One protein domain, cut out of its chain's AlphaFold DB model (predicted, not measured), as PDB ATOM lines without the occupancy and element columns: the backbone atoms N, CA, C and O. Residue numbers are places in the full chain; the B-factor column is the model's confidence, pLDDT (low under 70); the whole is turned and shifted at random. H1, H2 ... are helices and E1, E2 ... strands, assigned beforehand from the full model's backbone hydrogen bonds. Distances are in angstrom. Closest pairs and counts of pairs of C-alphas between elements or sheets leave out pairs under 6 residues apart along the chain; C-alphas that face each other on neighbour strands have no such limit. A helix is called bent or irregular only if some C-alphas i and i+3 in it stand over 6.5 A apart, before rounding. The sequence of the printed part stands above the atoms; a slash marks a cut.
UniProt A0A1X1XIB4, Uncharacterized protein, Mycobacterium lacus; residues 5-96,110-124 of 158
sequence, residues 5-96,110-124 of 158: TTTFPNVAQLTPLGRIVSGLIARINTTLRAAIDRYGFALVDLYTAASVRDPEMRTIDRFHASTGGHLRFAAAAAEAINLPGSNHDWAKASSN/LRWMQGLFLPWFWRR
ATOM      1  N   THR A   5      32.670 -42.792  48.900       94.56
ATOM      2  CA  THR A   5      31.652 -42.962  47.866       94.56
ATOM      3  C   THR A   5      30.537 -43.885  48.341       94.56
ATOM      4  O   THR A   5      30.685 -44.636  49.302       94.56
ATOM      5  N   THR A   6      29.397 -43.825  47.666       95.00
ATOM      6  CA  THR A   6      28.199 -44.601  47.998       95.00
ATOM      7  C   THR A   6      27.755 -45.391  46.779       95.00
ATOM      8  O   THR A   6      27.726 -44.846  45.674       95.00
ATOM      9  N   THR A   7      27.309 -46.631  46.959       95.12
ATOM     10  CA  THR A   7      26.536 -47.297  45.901       95.12
ATOM     11  C   THR A   7      25.152 -46.665  45.780       95.12
ATOM     12  O   THR A   7      24.586 -46.189  46.762       95.12
ATOM     13  N   PHE A   8      24.537 -46.751  44.603       92.75
ATOM     14  CA  PHE A   8      23.107 -46.491  44.479       92.75
ATOM     15  C   PHE A   8      22.300 -47.577  45.202       92.75
ATOM     16  O   PHE A   8      22.683 -48.751  45.147       92.75
ATOM     17  N   PRO A   9      21.171 -47.225  45.841       90.25
ATOM     18  CA  PRO A   9      20.316 -48.199  46.499       90.25
ATOM     19  C   PRO A   9      19.615 -49.108  45.486       90.25
ATOM     20  O   PRO A   9      19.428 -48.752  44.319       90.25
ATOM     21  N   ASN A  10      19.158 -50.278  45.934       87.25
ATOM     22  CA  ASN A  10      18.362 -51.167  45.093       87.25
ATOM     23  C   ASN A  10      16.944 -50.605  44.877       87.25
ATOM     24  O   ASN A  10      15.993 -50.927  45.593       87.25
ATOM     25  N   VAL A  11      16.786 -49.760  43.858       83.50
ATOM     26  CA  VAL A  11      15.527 -49.048  43.594       83.50
ATOM     27  C   VAL A  11      14.359 -49.955  43.199       83.50
ATOM     28  O   VAL A  11      13.210 -49.548  43.388       83.50
ATOM     29  N   ALA A  12      14.604 -51.182  42.714       83.38
ATOM     30  CA  ALA A  12      13.536 -52.158  42.458       83.38
ATOM     31  C   ALA A  12      12.804 -52.579  43.737       83.38
ATOM     32  O   ALA A  12      11.653 -53.005  43.671       83.38
ATOM     33  N   GLN A  13      13.454 -52.453  44.895       80.94
ATOM     34  CA  GLN A  13      12.839 -52.717  46.194       80.94
ATOM     35  C   GLN A  13      12.129 -51.482  46.763       80.94
ATOM     36  O   GLN A  13      11.334 -51.607  47.691       80.94
ATOM     37  N   LEU A  14      12.407 -50.295  46.213       78.31
ATOM     38  CA  LEU A  14      11.879 -49.022  46.703       78.31
ATOM     39  C   LEU A  14      10.644 -48.554  45.933       78.31
ATOM     40  O   LEU A  14       9.775 -47.913  46.522       78.31
ATOM     41  N   THR A  15      10.567 -48.841  44.629       73.94
ATOM     42  CA  THR A  15       9.473 -48.391  43.756       73.94
ATOM     43  C   THR A  15       9.156 -49.424  42.666       73.94
ATOM     44  O   THR A  15      10.080 -50.057  42.151       73.94
ATOM     45  N   PRO A  16       7.884 -49.569  42.236       71.44
ATOM     46  CA  PRO A  16       7.519 -50.504  41.166       71.44
ATOM     47  C   PRO A  16       8.249 -50.245  39.838       71.44
ATOM     48  O   PRO A  16       8.692 -51.184  39.180       71.44
ATOM     49  N   LEU A  17       8.439 -48.970  39.473       76.75
ATOM     50  CA  LEU A  17       9.167 -48.567  38.262       76.75
ATOM     51  C   LEU A  17      10.688 -48.732  38.383       76.75
ATOM     52  O   LEU A  17      11.390 -48.683  37.376       76.75
ATOM     53  N   GLY A  18      11.215 -48.989  39.585       77.81
ATOM     54  CA  GLY A  18      12.646 -49.175  39.809       77.81
ATOM     55  C   GLY A  18      13.242 -50.326  38.994       77.81
ATOM     56  O   GLY A  18      14.416 -50.273  38.628       77.81
ATOM     57  N   ARG A  19      12.436 -51.334  38.629       82.81
ATOM     58  CA  ARG A  19      12.871 -52.460  37.782       82.81
ATOM     59  C   ARG A  19      13.388 -52.013  36.413       82.81
ATOM     60  O   ARG A  19      14.352 -52.595  35.932       82.81
ATOM     61  N   ILE A  20      12.822 -50.948  35.840       87.38
ATOM     62  CA  ILE A  20      13.199 -50.429  34.513       87.38
ATOM     63  C   ILE A  20      14.662 -49.962  34.500       87.38
ATOM     64  O   ILE A  20      15.388 -50.192  33.540       87.38
ATOM     65  N   VAL A  21      15.117 -49.343  35.590       88.06
ATOM     66  CA  VAL A  21      16.467 -48.763  35.698       88.06
ATOM     67  C   VAL A  21      17.439 -49.632  36.501       88.06
ATOM     68  O   VAL A  21      18.605 -49.276  36.661       88.06
ATOM     69  N   SER A  22      16.991 -50.787  37.004       88.62
ATOM     70  CA  SER A  22      17.797 -51.635  37.892       88.62
ATOM     71  C   SER A  22      19.059 -52.171  37.222       88.62
ATOM     72  O   SER A  22      20.098 -52.240  37.872       88.62
ATOM     73  N   GLY A  23      19.001 -52.480  35.922       89.81
ATOM     74  CA  GLY A  23      20.179 -52.899  35.158       89.81
ATOM     75  C   GLY A  23      21.241 -51.798  35.056       89.81
ATOM     76  O   GLY A  23      22.424 -52.059  35.265       89.81
ATOM     77  N   LEU A  24      20.822 -50.549  34.817       92.56
ATOM     78  CA  LEU A  24      21.728 -49.396  34.797       92.56
ATOM     79  C   LEU A  24      22.386 -49.188  36.166       92.56
ATOM     80  O   LEU A  24      23.601 -49.027  36.245       92.56
ATOM     81  N   ILE A  25      21.595 -49.233  37.239       93.25
ATOM     82  CA  ILE A  25      22.092 -49.073  38.612       93.25
ATOM     83  C   ILE A  25      23.073 -50.182  38.984       93.25
ATOM     84  O   ILE A  25      24.123 -49.894  39.553       93.25
ATOM     85  N   ALA A  26      22.773 -51.431  38.623       92.44
ATOM     86  CA  ALA A  26      23.693 -52.541  38.830       92.44
ATOM     87  C   ALA A  26      25.026 -52.287  38.111       92.44
ATOM     88  O   ALA A  26      26.081 -52.424  38.725       92.44
ATOM     89  N   ARG A  27      24.987 -51.824  36.852       94.75
ATOM     90  CA  ARG A  27      26.200 -51.501  36.086       94.75
ATOM     91  C   ARG A  27      27.018 -50.385  36.736       94.75
ATOM     92  O   ARG A  27      28.227 -50.538  36.875       94.75
ATOM     93  N   ILE A  28      26.370 -49.302  37.170       95.25
ATOM     94  CA  ILE A  28      27.032 -48.194  37.878       95.25
ATOM     95  C   ILE A  28      27.690 -48.699  39.166       95.25
ATOM     96  O   ILE A  28      28.858 -48.407  39.410       95.25
ATOM     97  N   ASN A  29      26.976 -49.491  39.968       96.00
ATOM     98  CA  ASN A  29      27.508 -50.031  41.216       96.00
ATOM     99  C   ASN A  29      28.693 -50.977  40.979       96.00
ATOM    100  O   ASN A  29      29.653 -50.938  41.744       96.00
ATOM    101  N   THR A  30      28.675 -51.781  39.912       96.00
ATOM    102  CA  THR A  30      29.834 -52.598  39.516       96.00
ATOM    103  C   THR A  30      31.038 -51.728  39.159       96.00
ATOM    104  O   THR A  30      32.140 -51.995  39.629       96.00
ATOM    105  N   THR A  31      30.846 -50.651  38.390       95.62
ATOM    106  CA  THR A  31      31.931 -49.706  38.075       95.62
ATOM    107  C   THR A  31      32.473 -49.015  39.329       95.62
ATOM    108  O   THR A  31      33.684 -48.862  39.460       95.62
ATOM    109  N   LEU A  32      31.602 -48.638  40.271       94.50
ATOM    110  CA  LEU A  32      32.014 -48.058  41.551       94.50
ATOM    111  C   LEU A  32      32.871 -49.034  42.363       94.50
ATOM    112  O   LEU A  32      33.918 -48.632  42.858       94.50
ATOM    113  N   ARG A  33      32.470 -50.308  42.457       94.69
ATOM    114  CA  ARG A  33      33.249 -51.344  43.158       94.69
ATOM    115  C   ARG A  33      34.621 -51.558  42.525       94.69
ATOM    116  O   ARG A  33      35.614 -51.505  43.233       94.69
ATOM    117  N   ALA A  34      34.694 -51.643  41.198       95.44
ATOM    118  CA  ALA A  34      35.979 -51.731  40.504       95.44
ATOM    119  C   ALA A  34      36.884 -50.507  40.769       95.44
ATOM    120  O   ALA A  34      38.103 -50.638  40.867       95.44
ATOM    121  N   ALA A  35      36.308 -49.306  40.897       93.81
ATOM    122  CA  ALA A  35      37.067 -48.114  41.271       93.81
ATOM    123  C   ALA A  35      37.546 -48.167  42.731       93.81
ATOM    124  O   ALA A  35      38.662 -47.743  43.016       93.81
ATOM    125  N   ILE A  36      36.741 -48.708  43.644       94.31
ATOM    126  CA  ILE A  36      37.138 -48.919  45.040       94.31
ATOM    127  C   ILE A  36      38.317 -49.884  45.120       94.31
ATOM    128  O   ILE A  36      39.317 -49.535  45.738       94.31
ATOM    129  N   ASP A  37      38.252 -51.023  44.429       94.25
ATOM    130  CA  ASP A  37      39.340 -52.011  44.418       94.25
ATOM    131  C   ASP A  37      40.640 -51.413  43.860       94.25
ATOM    132  O   ASP A  37      41.736 -51.711  44.330       94.25
ATOM    133  N   ARG A  38      40.524 -50.523  42.867       95.88
ATOM    134  CA  ARG A  38      41.674 -49.872  42.231       95.88
ATOM    135  C   ARG A  38      42.269 -48.722  43.048       95.88
ATOM    136  O   ARG A  38      43.476 -48.509  42.979       95.88
ATOM    137  N   TYR A  39      41.441 -47.936  43.736       94.50
ATOM    138  CA  TYR A  39      41.847 -46.656  44.336       94.50
ATOM    139  C   TYR A  39      41.705 -46.592  45.864       94.50
ATOM    140  O   TYR A  39      42.108 -45.596  46.460       94.50
ATOM    141  N   GLY A  40      41.146 -47.619  46.508       92.31
ATOM    142  CA  GLY A  40      41.018 -47.704  47.964       92.31
ATOM    143  C   GLY A  40      40.026 -46.708  48.573       92.31
ATOM    144  O   GLY A  40      40.253 -46.208  49.672       92.31
ATOM    145  N   PHE A  41      38.949 -46.362  47.862       94.81
ATOM    146  CA  PHE A  41      37.930 -45.452  48.395       94.81
ATOM    147  C   PHE A  41      37.121 -46.106  49.518       94.81
ATOM    148  O   PHE A  41      36.755 -47.276  49.436       94.81
ATOM    149  N   ALA A  42      36.766 -45.319  50.531       95.06
ATOM    150  CA  ALA A  42      35.814 -45.740  51.548       95.06
ATOM    151  C   ALA A  42      34.420 -45.883  50.917       95.06
ATOM    152  O   ALA A  42      33.953 -44.968  50.227       95.06
ATOM    153  N   LEU A  43      33.755 -47.019  51.136       95.25
ATOM    154  CA  LEU A  43      32.453 -47.322  50.542       95.25
ATOM    155  C   LEU A  43      31.345 -47.352  51.592       95.25
ATOM    156  O   LEU A  43      31.425 -48.073  52.579       95.25
ATOM    157  N   VAL A  44      30.249 -46.667  51.283       96.56
ATOM    158  CA  VAL A  44      28.955 -46.838  51.941       96.56
ATOM    159  C   VAL A  44      28.035 -47.666  51.031       96.56
ATOM    160  O   VAL A  44      27.583 -47.190  49.982       96.56
ATOM    161  N   ASP A  45      27.752 -48.916  51.411       94.69
ATOM    162  CA  ASP A  45      26.901 -49.822  50.623       94.69
ATOM    163  C   ASP A  45      25.407 -49.622  50.924       94.69
ATOM    164  O   ASP A  45      24.801 -50.273  51.774       94.69
ATOM    165  N   LEU A  46      24.785 -48.716  50.176       93.31
ATOM    166  CA  LEU A  46      23.338 -48.490  50.220       93.31
ATOM    167  C   LEU A  46      22.534 -49.549  49.460       93.31
ATOM    168  O   LEU A  46      21.307 -49.572  49.553       93.31
ATOM    169  N   TYR A  47      23.186 -50.380  48.648       92.31
ATOM    170  CA  TYR A  47      22.493 -51.381  47.846       92.31
ATOM    171  C   TYR A  47      21.983 -52.534  48.715       92.31
ATOM    172  O   TYR A  47      20.911 -53.081  48.442       92.31
ATOM    173  N   THR A  48      22.739 -52.883  49.758       91.38
ATOM    174  CA  THR A  48      22.450 -54.003  50.664       91.38
ATOM    175  C   THR A  48      21.841 -53.575  52.001       91.38
ATOM    176  O   THR A  48      21.124 -54.370  52.610       91.38
ATOM    177  N   ALA A  49      22.042 -52.323  52.427       93.44
ATOM    178  CA  ALA A  49      21.519 -51.798  53.688       93.44
ATOM    179  C   ALA A  49      19.984 -51.915  53.791       93.44
ATOM    180  O   ALA A  49      19.231 -51.392  52.964       93.44
ATOM    181  N   ALA A  50      19.501 -52.577  54.846       91.25
ATOM    182  CA  ALA A  50      18.071 -52.785  55.065       91.25
ATOM    183  C   ALA A  50      17.345 -51.475  55.413       91.25
ATOM    184  O   ALA A  50      16.216 -51.265  54.962       91.25
ATOM    185  N   SER A  51      18.018 -50.580  56.146       92.00
ATOM    186  CA  SER A  51      17.506 -49.269  56.562       92.00
ATOM    187  C   SER A  51      17.029 -48.411  55.397       92.00
ATOM    188  O   SER A  51      16.037 -47.708  55.533       92.00
ATOM    189  N   VAL A  52      17.655 -48.517  54.220       90.12
ATOM    190  CA  VAL A  52      17.300 -47.778  52.992       90.12
ATOM    191  C   VAL A  52      15.844 -48.003  52.568       90.12
ATOM    192  O   VAL A  52      15.237 -47.152  51.910       90.12
ATOM    193  N   ARG A  53      15.253 -49.140  52.951       87.12
ATOM    194  CA  ARG A  53      13.851 -49.457  52.660       87.12
ATOM    195  C   ARG A  53      12.878 -48.748  53.598       87.12
ATOM    196  O   ARG A  53      11.706 -48.619  53.232       87.12
ATOM    197  N   ASP A  54      13.338 -48.260  54.746       88.56
ATOM    198  CA  ASP A  54      12.490 -47.589  55.723       88.56
ATOM    199  C   ASP A  54      11.851 -46.334  55.103       88.56
ATOM    200  O   ASP A  54      12.529 -45.548  54.429       88.56
ATOM    201  N   PRO A  55      10.545 -46.106  55.314       84.44
ATOM    202  CA  PRO A  55       9.892 -44.878  54.870       84.44
ATOM    203  C   PRO A  55      10.520 -43.628  55.493       84.44
ATOM    204  O   PRO A  55      10.670 -42.622  54.808       84.44
ATOM    205  N   GLU A  56      10.951 -43.717  56.755       87.19
ATOM    206  CA  GLU A  56      11.561 -42.609  57.502       87.19
ATOM    207  C   GLU A  56      12.894 -42.141  56.920       87.19
ATOM    208  O   GLU A  56      13.284 -41.005  57.168       87.19
ATOM    209  N   MET A  57      13.582 -42.956  56.107       89.19
ATOM    210  CA  MET A  57      14.799 -42.525  55.407       89.19
ATOM    211  C   MET A  57      14.536 -41.411  54.402       89.19
ATOM    212  O   MET A  57      15.474 -40.725  54.003       89.19
ATOM    213  N   ARG A  58      13.293 -41.256  53.937       89.75
ATOM    214  CA  ARG A  58      12.965 -40.426  52.783       89.75
ATOM    215  C   ARG A  58      11.939 -39.360  53.129       89.75
ATOM    216  O   ARG A  58      11.089 -39.541  53.994       89.75
ATOM    217  N   THR A  59      12.022 -38.234  52.437       88.62
ATOM    218  CA  THR A  59      11.000 -37.189  52.496       88.62
ATOM    219  C   THR A  59       9.712 -37.658  51.813       88.62
ATOM    220  O   THR A  59       9.630 -38.738  51.218       88.62
ATOM    221  N   ILE A  60       8.691 -36.802  51.851       83.62
ATOM    222  CA  ILE A  60       7.394 -37.049  51.214       83.62
ATOM    223  C   ILE A  60       7.483 -37.288  49.697       83.62
ATOM    224  O   ILE A  60       6.620 -37.966  49.138       83.62
ATOM    225  N   ASP A  61       8.533 -36.796  49.029       83.06
ATOM    226  CA  ASP A  61       8.762 -37.060  47.604       83.06
ATOM    227  C   ASP A  61       9.273 -38.479  47.316       83.06
ATOM    228  O   ASP A  61       9.141 -38.938  46.182       83.06
ATOM    229  N   ARG A  62       9.724 -39.205  48.351       81.69
ATOM    230  CA  ARG A  62      10.216 -40.593  48.320       81.69
ATOM    231  C   ARG A  62      11.525 -40.809  47.552       81.69
ATOM    232  O   ARG A  62      11.897 -41.963  47.325       81.69
ATOM    233  N   PHE A  63      12.228 -39.741  47.198       83.38
ATOM    234  CA  PHE A  63      13.525 -39.774  46.527       83.38
ATOM    235  C   PHE A  63      14.631 -39.158  47.381       83.38
ATOM    236  O   PHE A  63      15.728 -39.709  47.432       83.38
ATOM    237  N   HIS A  64      14.349 -38.051  48.066       88.94
ATOM    238  CA  HIS A  64      15.339 -37.355  48.880       88.94
ATOM    239  C   HIS A  64      15.389 -37.908  50.295       88.94
ATOM    240  O   HIS A  64      14.379 -38.359  50.837       88.94
ATOM    241  N   ALA A  65      16.574 -37.851  50.899       90.44
ATOM    242  CA  ALA A  65      16.749 -38.229  52.287       90.44
ATOM    243  C   ALA A  65      16.013 -37.245  53.209       90.44
ATOM    244  O   ALA A  65      16.070 -36.031  53.021       90.44
ATOM    245  N   SER A  66      15.310 -37.778  54.205       93.44
ATOM    246  CA  SER A  66      14.801 -36.978  55.320       93.44
ATOM    247  C   SER A  66      15.954 -36.574  56.248       93.44
ATOM    248  O   SER A  66      17.077 -37.062  56.103       93.44
ATOM    249  N   THR A  67      15.680 -35.763  57.271       94.06
ATOM    250  CA  THR A  67      16.642 -35.513  58.358       94.06
ATOM    251  C   THR A  67      17.157 -36.818  58.975       94.06
ATOM    252  O   THR A  67      18.363 -36.989  59.128       94.06
ATOM    253  N   GLY A  68      16.268 -37.778  59.258       92.88
ATOM    254  CA  GLY A  68      16.654 -39.095  59.774       92.88
ATOM    255  C   GLY A  68      17.496 -39.900  58.779       92.88
ATOM    256  O   GLY A  68      18.472 -40.542  59.167       92.88
ATOM    257  N   GLY A  69      17.177 -39.810  57.484       92.88
ATOM    258  CA  GLY A  69      17.980 -40.414  56.420       92.88
ATOM    259  C   GLY A  69      19.391 -39.830  56.336       92.88
ATOM    260  O   GLY A  69      20.363 -40.577  56.254       92.88
ATOM    261  N   HIS A  70      19.520 -38.506  56.433       95.38
ATOM    262  CA  HIS A  70      20.815 -37.827  56.463       95.38
ATOM    263  C   HIS A  70      21.648 -38.210  57.689       95.38
ATOM    264  O   HIS A  70      22.847 -38.440  57.543       95.38
ATOM    265  N   LEU A  71      21.033 -38.338  58.870       95.19
ATOM    266  CA  LEU A  71      21.727 -38.799  60.077       95.19
ATOM    267  C   LEU A  71      22.284 -40.219  59.903       95.19
ATOM    268  O   LEU A  71      23.437 -40.476  60.246       95.19
ATOM    269  N   ARG A  72      21.510 -41.129  59.298       94.75
ATOM    270  CA  ARG A  72      21.987 -42.486  58.985       94.75
ATOM    271  C   ARG A  72      23.098 -42.485  57.937       94.75
ATOM    272  O   ARG A  72      24.059 -43.225  58.098       94.75
ATOM    273  N   PHE A  73      23.026 -41.636  56.911       94.88
ATOM    274  CA  PHE A  73      24.132 -41.490  55.956       94.88
ATOM    275  C   PHE A  73      25.399 -40.919  56.592       94.88
ATOM    276  O   PHE A  73      26.490 -41.365  56.249       94.88
ATOM    277  N   ALA A  74      25.278 -39.975  57.526       95.94
ATOM    278  CA  ALA A  74      26.425 -39.458  58.262       95.94
ATOM    279  C   ALA A  74      27.078 -40.555  59.118       95.94
ATOM    280  O   ALA A  74      28.297 -40.706  59.082       95.94
ATOM    281  N   ALA A  75      26.275 -41.367  59.815       96.94
ATOM    282  CA  ALA A  75      26.767 -42.525  60.563       96.94
ATOM    283  C   ALA A  75      27.445 -43.561  59.647       96.94
ATOM    284  O   ALA A  75      28.526 -44.050  59.967       96.94
ATOM    285  N   ALA A  76      26.865 -43.827  58.473       97.00
ATOM    286  CA  ALA A  76      27.447 -44.717  57.474       97.00
ATOM    287  C   ALA A  76      28.797 -44.209  56.952       97.00
ATOM    288  O   ALA A  76      29.751 -44.971  56.828       97.00
ATOM    289  N   ALA A  77      28.894 -42.909  56.666       96.62
ATOM    290  CA  ALA A  77      30.138 -42.290  56.232       96.62
ATOM    291  C   ALA A  77      31.204 -42.320  57.336       96.62
ATOM    292  O   ALA A  77      32.369 -42.561  57.034       96.62
ATOM    293  N   ALA A  78      30.808 -42.112  58.598       97.19
ATOM    294  CA  ALA A  78      31.695 -42.231  59.752       97.19
ATOM    295  C   ALA A  78      32.235 -43.664  59.916       97.19
ATOM    296  O   ALA A  78      33.433 -43.829  60.140       97.19
ATOM    297  N   GLU A  79      31.389 -44.686  59.739       97.38
ATOM    298  CA  GLU A  79      31.825 -46.091  59.721       97.38
ATOM    299  C   GLU A  79      32.780 -46.370  58.557       97.38
ATOM    300  O   GLU A  79      33.848 -46.937  58.761       97.38
ATOM    301  N   ALA A  80      32.451 -45.910  57.347       96.25
ATOM    302  CA  ALA A  80      33.259 -46.164  56.155       96.25
ATOM    303  C   ALA A  80      34.695 -45.611  56.255       96.25
ATOM    304  O   ALA A  80      35.600 -46.129  55.604       96.25
ATOM    305  N   ILE A  81      34.915 -44.569  57.066       96.06
ATOM    306  CA  ILE A  81      36.247 -44.004  57.344       96.06
ATOM    307  C   ILE A  81      36.860 -44.495  58.666       96.06
ATOM    308  O   ILE A  81      37.883 -43.957  59.085       96.06
ATOM    309  N   ASN A  82      36.267 -45.507  59.308       95.62
ATOM    310  CA  ASN A  82      36.695 -46.094  60.582       95.62
ATOM    311  C   ASN A  82      36.781 -45.084  61.739       95.62
ATOM    312  O   ASN A  82      37.716 -45.116  62.542       95.62
ATOM    313  N   LEU A  83      35.820 -44.159  61.834       96.88
ATOM    314  CA  LEU A  83      35.798 -43.191  62.928       96.88
ATOM    315  C   LEU A  83      35.534 -43.902  64.276       96.88
ATOM    316  O   LEU A  83      34.629 -44.741  64.339       96.88
ATOM    317  N   PRO A  84      36.251 -43.578  65.370       97.31
ATOM    318  CA  PRO A  84      35.997 -44.187  66.676       97.31
ATOM    319  C   PRO A  84      34.539 -44.027  67.125       97.31
ATOM    320  O   PRO A  84      33.961 -42.948  67.021       97.31
ATOM    321  N   GLY A  85      33.947 -45.115  67.624       95.75
ATOM    322  CA  GLY A  85      32.546 -45.152  68.060       95.75
ATOM    323  C   GLY A  85      31.515 -45.291  66.932       95.75
ATOM    324  O   GLY A  85      30.323 -45.375  67.221       95.75
ATOM    325  N   SER A  86      31.942 -45.344  65.666       97.25
ATOM    326  CA  SER A  86      31.058 -45.725  64.561       97.25
ATOM    327  C   SER A  86      30.730 -47.219  64.603       97.25
ATOM    328  O   SER A  86      31.492 -48.033  65.129       97.25
ATOM    329  N   ASN A  87      29.560 -47.579  64.080       96.19
ATOM    330  CA  ASN A  87      29.090 -48.953  64.029       96.19
ATOM    331  C   ASN A  87      28.113 -49.148  62.859       96.19
ATOM    332  O   ASN A  87      27.674 -48.187  62.223       96.19
ATOM    333  N   HIS A  88      27.718 -50.399  62.635       96.31
ATOM    334  CA  HIS A  88      26.857 -50.780  61.521       96.31
ATOM    335  C   HIS A  88      25.346 -50.596  61.778       96.31
ATOM    336  O   HIS A  88      24.509 -51.096  61.020       96.31
ATOM    337  N   ASP A  89      24.939 -49.912  62.854       95.19
ATOM    338  CA  ASP A  89      23.517 -49.777  63.200       95.19
ATOM    339  C   ASP A  89      22.736 -48.969  62.160       95.19
ATOM    340  O   ASP A  89      21.542 -49.200  61.965       95.19
ATOM    341  N   TRP A  90      23.408 -48.079  61.425       94.81
ATOM    342  CA  TRP A  90      22.792 -47.287  60.359       94.81
ATOM    343  C   TRP A  90      22.177 -48.146  59.243       94.81
ATOM    344  O   TRP A  90      21.263 -47.676  58.560       94.81
ATOM    345  N   ALA A  91      22.662 -49.376  59.035       95.38
ATOM    346  CA  ALA A  91      22.195 -50.285  57.989       95.38
ATOM    347  C   ALA A  91      20.995 -51.141  58.426       95.38
ATOM    348  O   ALA A  91      20.320 -51.741  57.579       95.38
ATOM    349  N   LYS A  92      20.698 -51.196  59.731       93.69
ATOM    350  CA  LYS A  92      19.604 -51.995  60.296       93.69
ATOM    351  C   LYS A  92      18.254 -51.328  60.027       93.69
ATOM    352  O   LYS A  92      18.105 -50.115  60.156       93.69
ATOM    353  N   ALA A  93      17.259 -52.127  59.644       87.31
ATOM    354  CA  ALA A  93      15.893 -51.633  59.480       87.31
ATOM    355  C   ALA A  93      15.307 -51.207  60.833       87.31
ATOM    356  O   ALA A  93      15.551 -51.861  61.849       87.31
ATOM    357  N   SER A  94      14.507 -50.140  60.840       82.44
ATOM    358  CA  SER A  94      13.773 -49.721  62.035       82.44
ATOM    359  C   SER A  94      12.801 -50.818  62.488       82.44
ATOM    360  O   SER A  94      11.998 -51.325  61.692       82.44
ATOM    361  N   SER A  95      12.834 -51.151  63.783       70.00
ATOM    362  CA  SER A  95      11.936 -52.130  64.417       70.00
ATOM    363  C   SER A  95      10.458 -51.740  64.315       70.00
ATOM    364  O   SER A  95       9.587 -52.599  64.402       70.00
ATOM    365  N   ASN A  96      10.169 -50.457  64.084       64.69
ATOM    366  CA  ASN A  96       8.818 -49.896  64.099       64.69
ATOM    367  C   ASN A  96       8.146 -49.867  62.714       64.69
ATOM    368  O   ASN A  96       7.102 -49.238  62.539       64.69
ATOM    369  N   LEU A 110      -1.592 -43.324  45.118       86.69
ATOM    370  CA  LEU A 110      -2.474 -42.439  44.356       86.69
ATOM    371  C   LEU A 110      -2.389 -40.995  44.863       86.69
ATOM    372  O   LEU A 110      -2.194 -40.077  44.068       86.69
ATOM    373  N   ARG A 111      -2.444 -40.796  46.186       86.88
ATOM    374  CA  ARG A 111      -2.289 -39.467  46.798       86.88
ATOM    375  C   ARG A 111      -0.943 -38.829  46.473       86.88
ATOM    376  O   ARG A 111      -0.892 -37.649  46.140       86.88
ATOM    377  N   TRP A 112       0.145 -39.599  46.547       88.50
ATOM    378  CA  TRP A 112       1.475 -39.121  46.160       88.50
ATOM    379  C   TRP A 112       1.528 -38.754  44.671       88.50
ATOM    380  O   TRP A 112       2.055 -37.698  44.315       88.50
ATOM    381  N   MET A 113       0.932 -39.581  43.800       87.00
ATOM    382  CA  MET A 113       0.877 -39.300  42.367       87.00
ATOM    383  C   MET A 113       0.137 -37.993  42.086       87.00
ATOM    384  O   MET A 113       0.645 -37.167  41.335       87.00
ATOM    385  N   GLN A 114      -1.015 -37.781  42.716       88.56
ATOM    386  CA  GLN A 114      -1.810 -36.563  42.558       88.56
ATOM    387  C   GLN A 114      -1.087 -35.318  43.091       88.56
ATOM    388  O   GLN A 114      -1.088 -34.286  42.427       88.56
ATOM    389  N   GLY A 115      -0.462 -35.411  44.270       86.50
ATOM    390  CA  GLY A 115       0.135 -34.255  44.944       86.50
ATOM    391  C   GLY A 115       1.500 -33.826  44.402       86.50
ATOM    392  O   GLY A 115       1.800 -32.636  44.396       86.50
ATOM    393  N   LEU A 116       2.335 -34.770  43.956       83.12
ATOM    394  CA  LEU A 116       3.736 -34.487  43.613       83.12
ATOM    395  C   LEU A 116       4.093 -34.867  42.176       83.12
ATOM    396  O   LEU A 116       4.716 -34.079  41.464       83.12
ATOM    397  N   PHE A 117       3.693 -36.057  41.726       85.62
ATOM    398  CA  PHE A 117       4.137 -36.574  40.430       85.62
ATOM    399  C   PHE A 117       3.406 -35.932  39.247       85.62
ATOM    400  O   PHE A 117       4.043 -35.480  38.297       85.62
ATOM    401  N   LEU A 118       2.075 -35.876  39.296       88.69
ATOM    402  CA  LEU A 118       1.241 -35.425  38.183       88.69
ATOM    403  C   LEU A 118       1.498 -33.951  37.814       88.69
ATOM    404  O   LEU A 118       1.679 -33.678  36.625       88.69
ATOM    405  N   PRO A 119       1.630 -33.007  38.773       86.88
ATOM    406  CA  PRO A 119       1.982 -31.624  38.451       86.88
ATOM    407  C   PRO A 119       3.362 -31.499  37.791       86.88
ATOM    408  O   PRO A 119       3.531 -30.737  36.837       86.88
ATOM    409  N   TRP A 120       4.354 -32.261  38.270       86.44
ATOM    410  CA  TRP A 120       5.694 -32.294  37.681       86.44
ATOM    411  C   TRP A 120       5.670 -32.858  36.257       86.44
ATOM    412  O   TRP A 120       6.221 -32.240  35.343       86.44
ATOM    413  N   PHE A 121       4.983 -33.980  36.050       88.38
ATOM    414  CA  PHE A 121       4.851 -34.622  34.746       88.38
ATOM    415  C   PHE A 121       4.150 -33.701  33.739       88.38
ATOM    416  O   PHE A 121       4.638 -33.502  32.629       88.38
ATOM    417  N   TRP A 122       3.067 -33.043  34.156       90.19
ATOM    418  CA  TRP A 122       2.338 -32.080  33.332       90.19
ATOM    419  C   TRP A 122       3.176 -30.848  32.961       90.19
ATOM    420  O   TRP A 122       3.089 -30.333  31.846       90.19
ATOM    421  N   ARG A 123       4.022 -30.357  33.874       86.62
ATOM    422  CA  ARG A 123       5.002 -29.304  33.555       86.62
ATOM    423  C   ARG A 123       6.038 -29.790  32.546       86.62
ATOM    424  O   ARG A 123       6.372 -29.044  31.628       86.62
ATOM    425  N   ARG A 124       6.518 -31.027  32.701       85.88
ATOM    426  CA  ARG A 124       7.532 -31.616  31.823       85.88
ATOM    427  C   ARG A 124       7.014 -31.806  30.401       85.88
ATOM    428  O   ARG A 124       7.719 -31.432  29.471       85.88
TER     429      ARG A 124
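What this domain is: This is residues 5 to 96 and 110 to 124 of the 158 residues of an uncharacterized protein of Mycobacterium lacus (UniProt A0A1X1XIB4). Picture a long helix, H1, along one side and a shorter one, H3, along the other, with a thin strip between them made of residues 5 to 9 and the short strand E1. The two small helices H2 and H4 pack against each other on the H3 side, and H5 lies off beyond one end as a separate piece, adding to the length. The printed part has 107 residues, with five named helices and one named strand in the order H1, E1, H2, H3, H4, H5; its class is mostly helix. It is only just compact, close to loose, with a radius of gyration of the C-alphas of 15.6 A, and spans 46 by 32 by 22 A.

Where its parts are: Find C-alpha 18 at (12.646, -49.175, 39.809); from there H1, residues 18 to 39, runs 29.7 A to C-alpha 39 at (41.847, -46.656, 44.336). It has a kink of 33 degrees near residue 25 and is irregular, with C-alphas 20 and 23 at 7.4 A. Next look at E1, residues 42 to 44, 7.0 A long. H2, residues 50 to 53, and H4, residues 88 to 91, each measure 5.9 A. H3, residues 67 to 80, is 19.9 A long. H5, residues 110 to 124, covers 19.3 A and ends at (7.532, -31.616, 31.823); it is only just irregular, with C-alphas 115 and 118 at 7.0 A.

How they stand to each other: Start at H1, which touches no helix; its closest C-alphas to E1 are those of Ile 36 and Ala 42, 7.4 A apart. E1 pairs with no named strand, but residues 5 to 6 pair with its residues 43 to 44, parallel. On to H3: its closest C-alphas to E1 are those of Ala 80 and Ala 42, 5.3 A apart. H3 and H4 touch, closest at the C-alphas of Arg 72 and Trp 90, 5.1 A. H2 and H4 touch, closest at the C-alphas of Ser 51 and Ala 91, 5.0 A. H2 and H3 are near each other, with 5 pairs of C-alphas within 10 A. H5 is apart from H1, E1, H2, H3 and H4. In H3 every O i to N i+4 pair is within hydrogen-bond range, in H1 16 of 18 and in H5 8 of 11; H2 and H4 are too short for such a pair.

The domain as a whole: The C-alphas of Pro 84 and Trp 122, the two farthest apart, are 48.9 A from each other. Residues 97 to 109 are not printed, and C-alphas 96 and 110 are 23.9 A apart across this cut. The link from H2 to H3, 13 residues, is long. Mean pLDDT of the printed part is 90.3; look to residue 96 for the one value under 70.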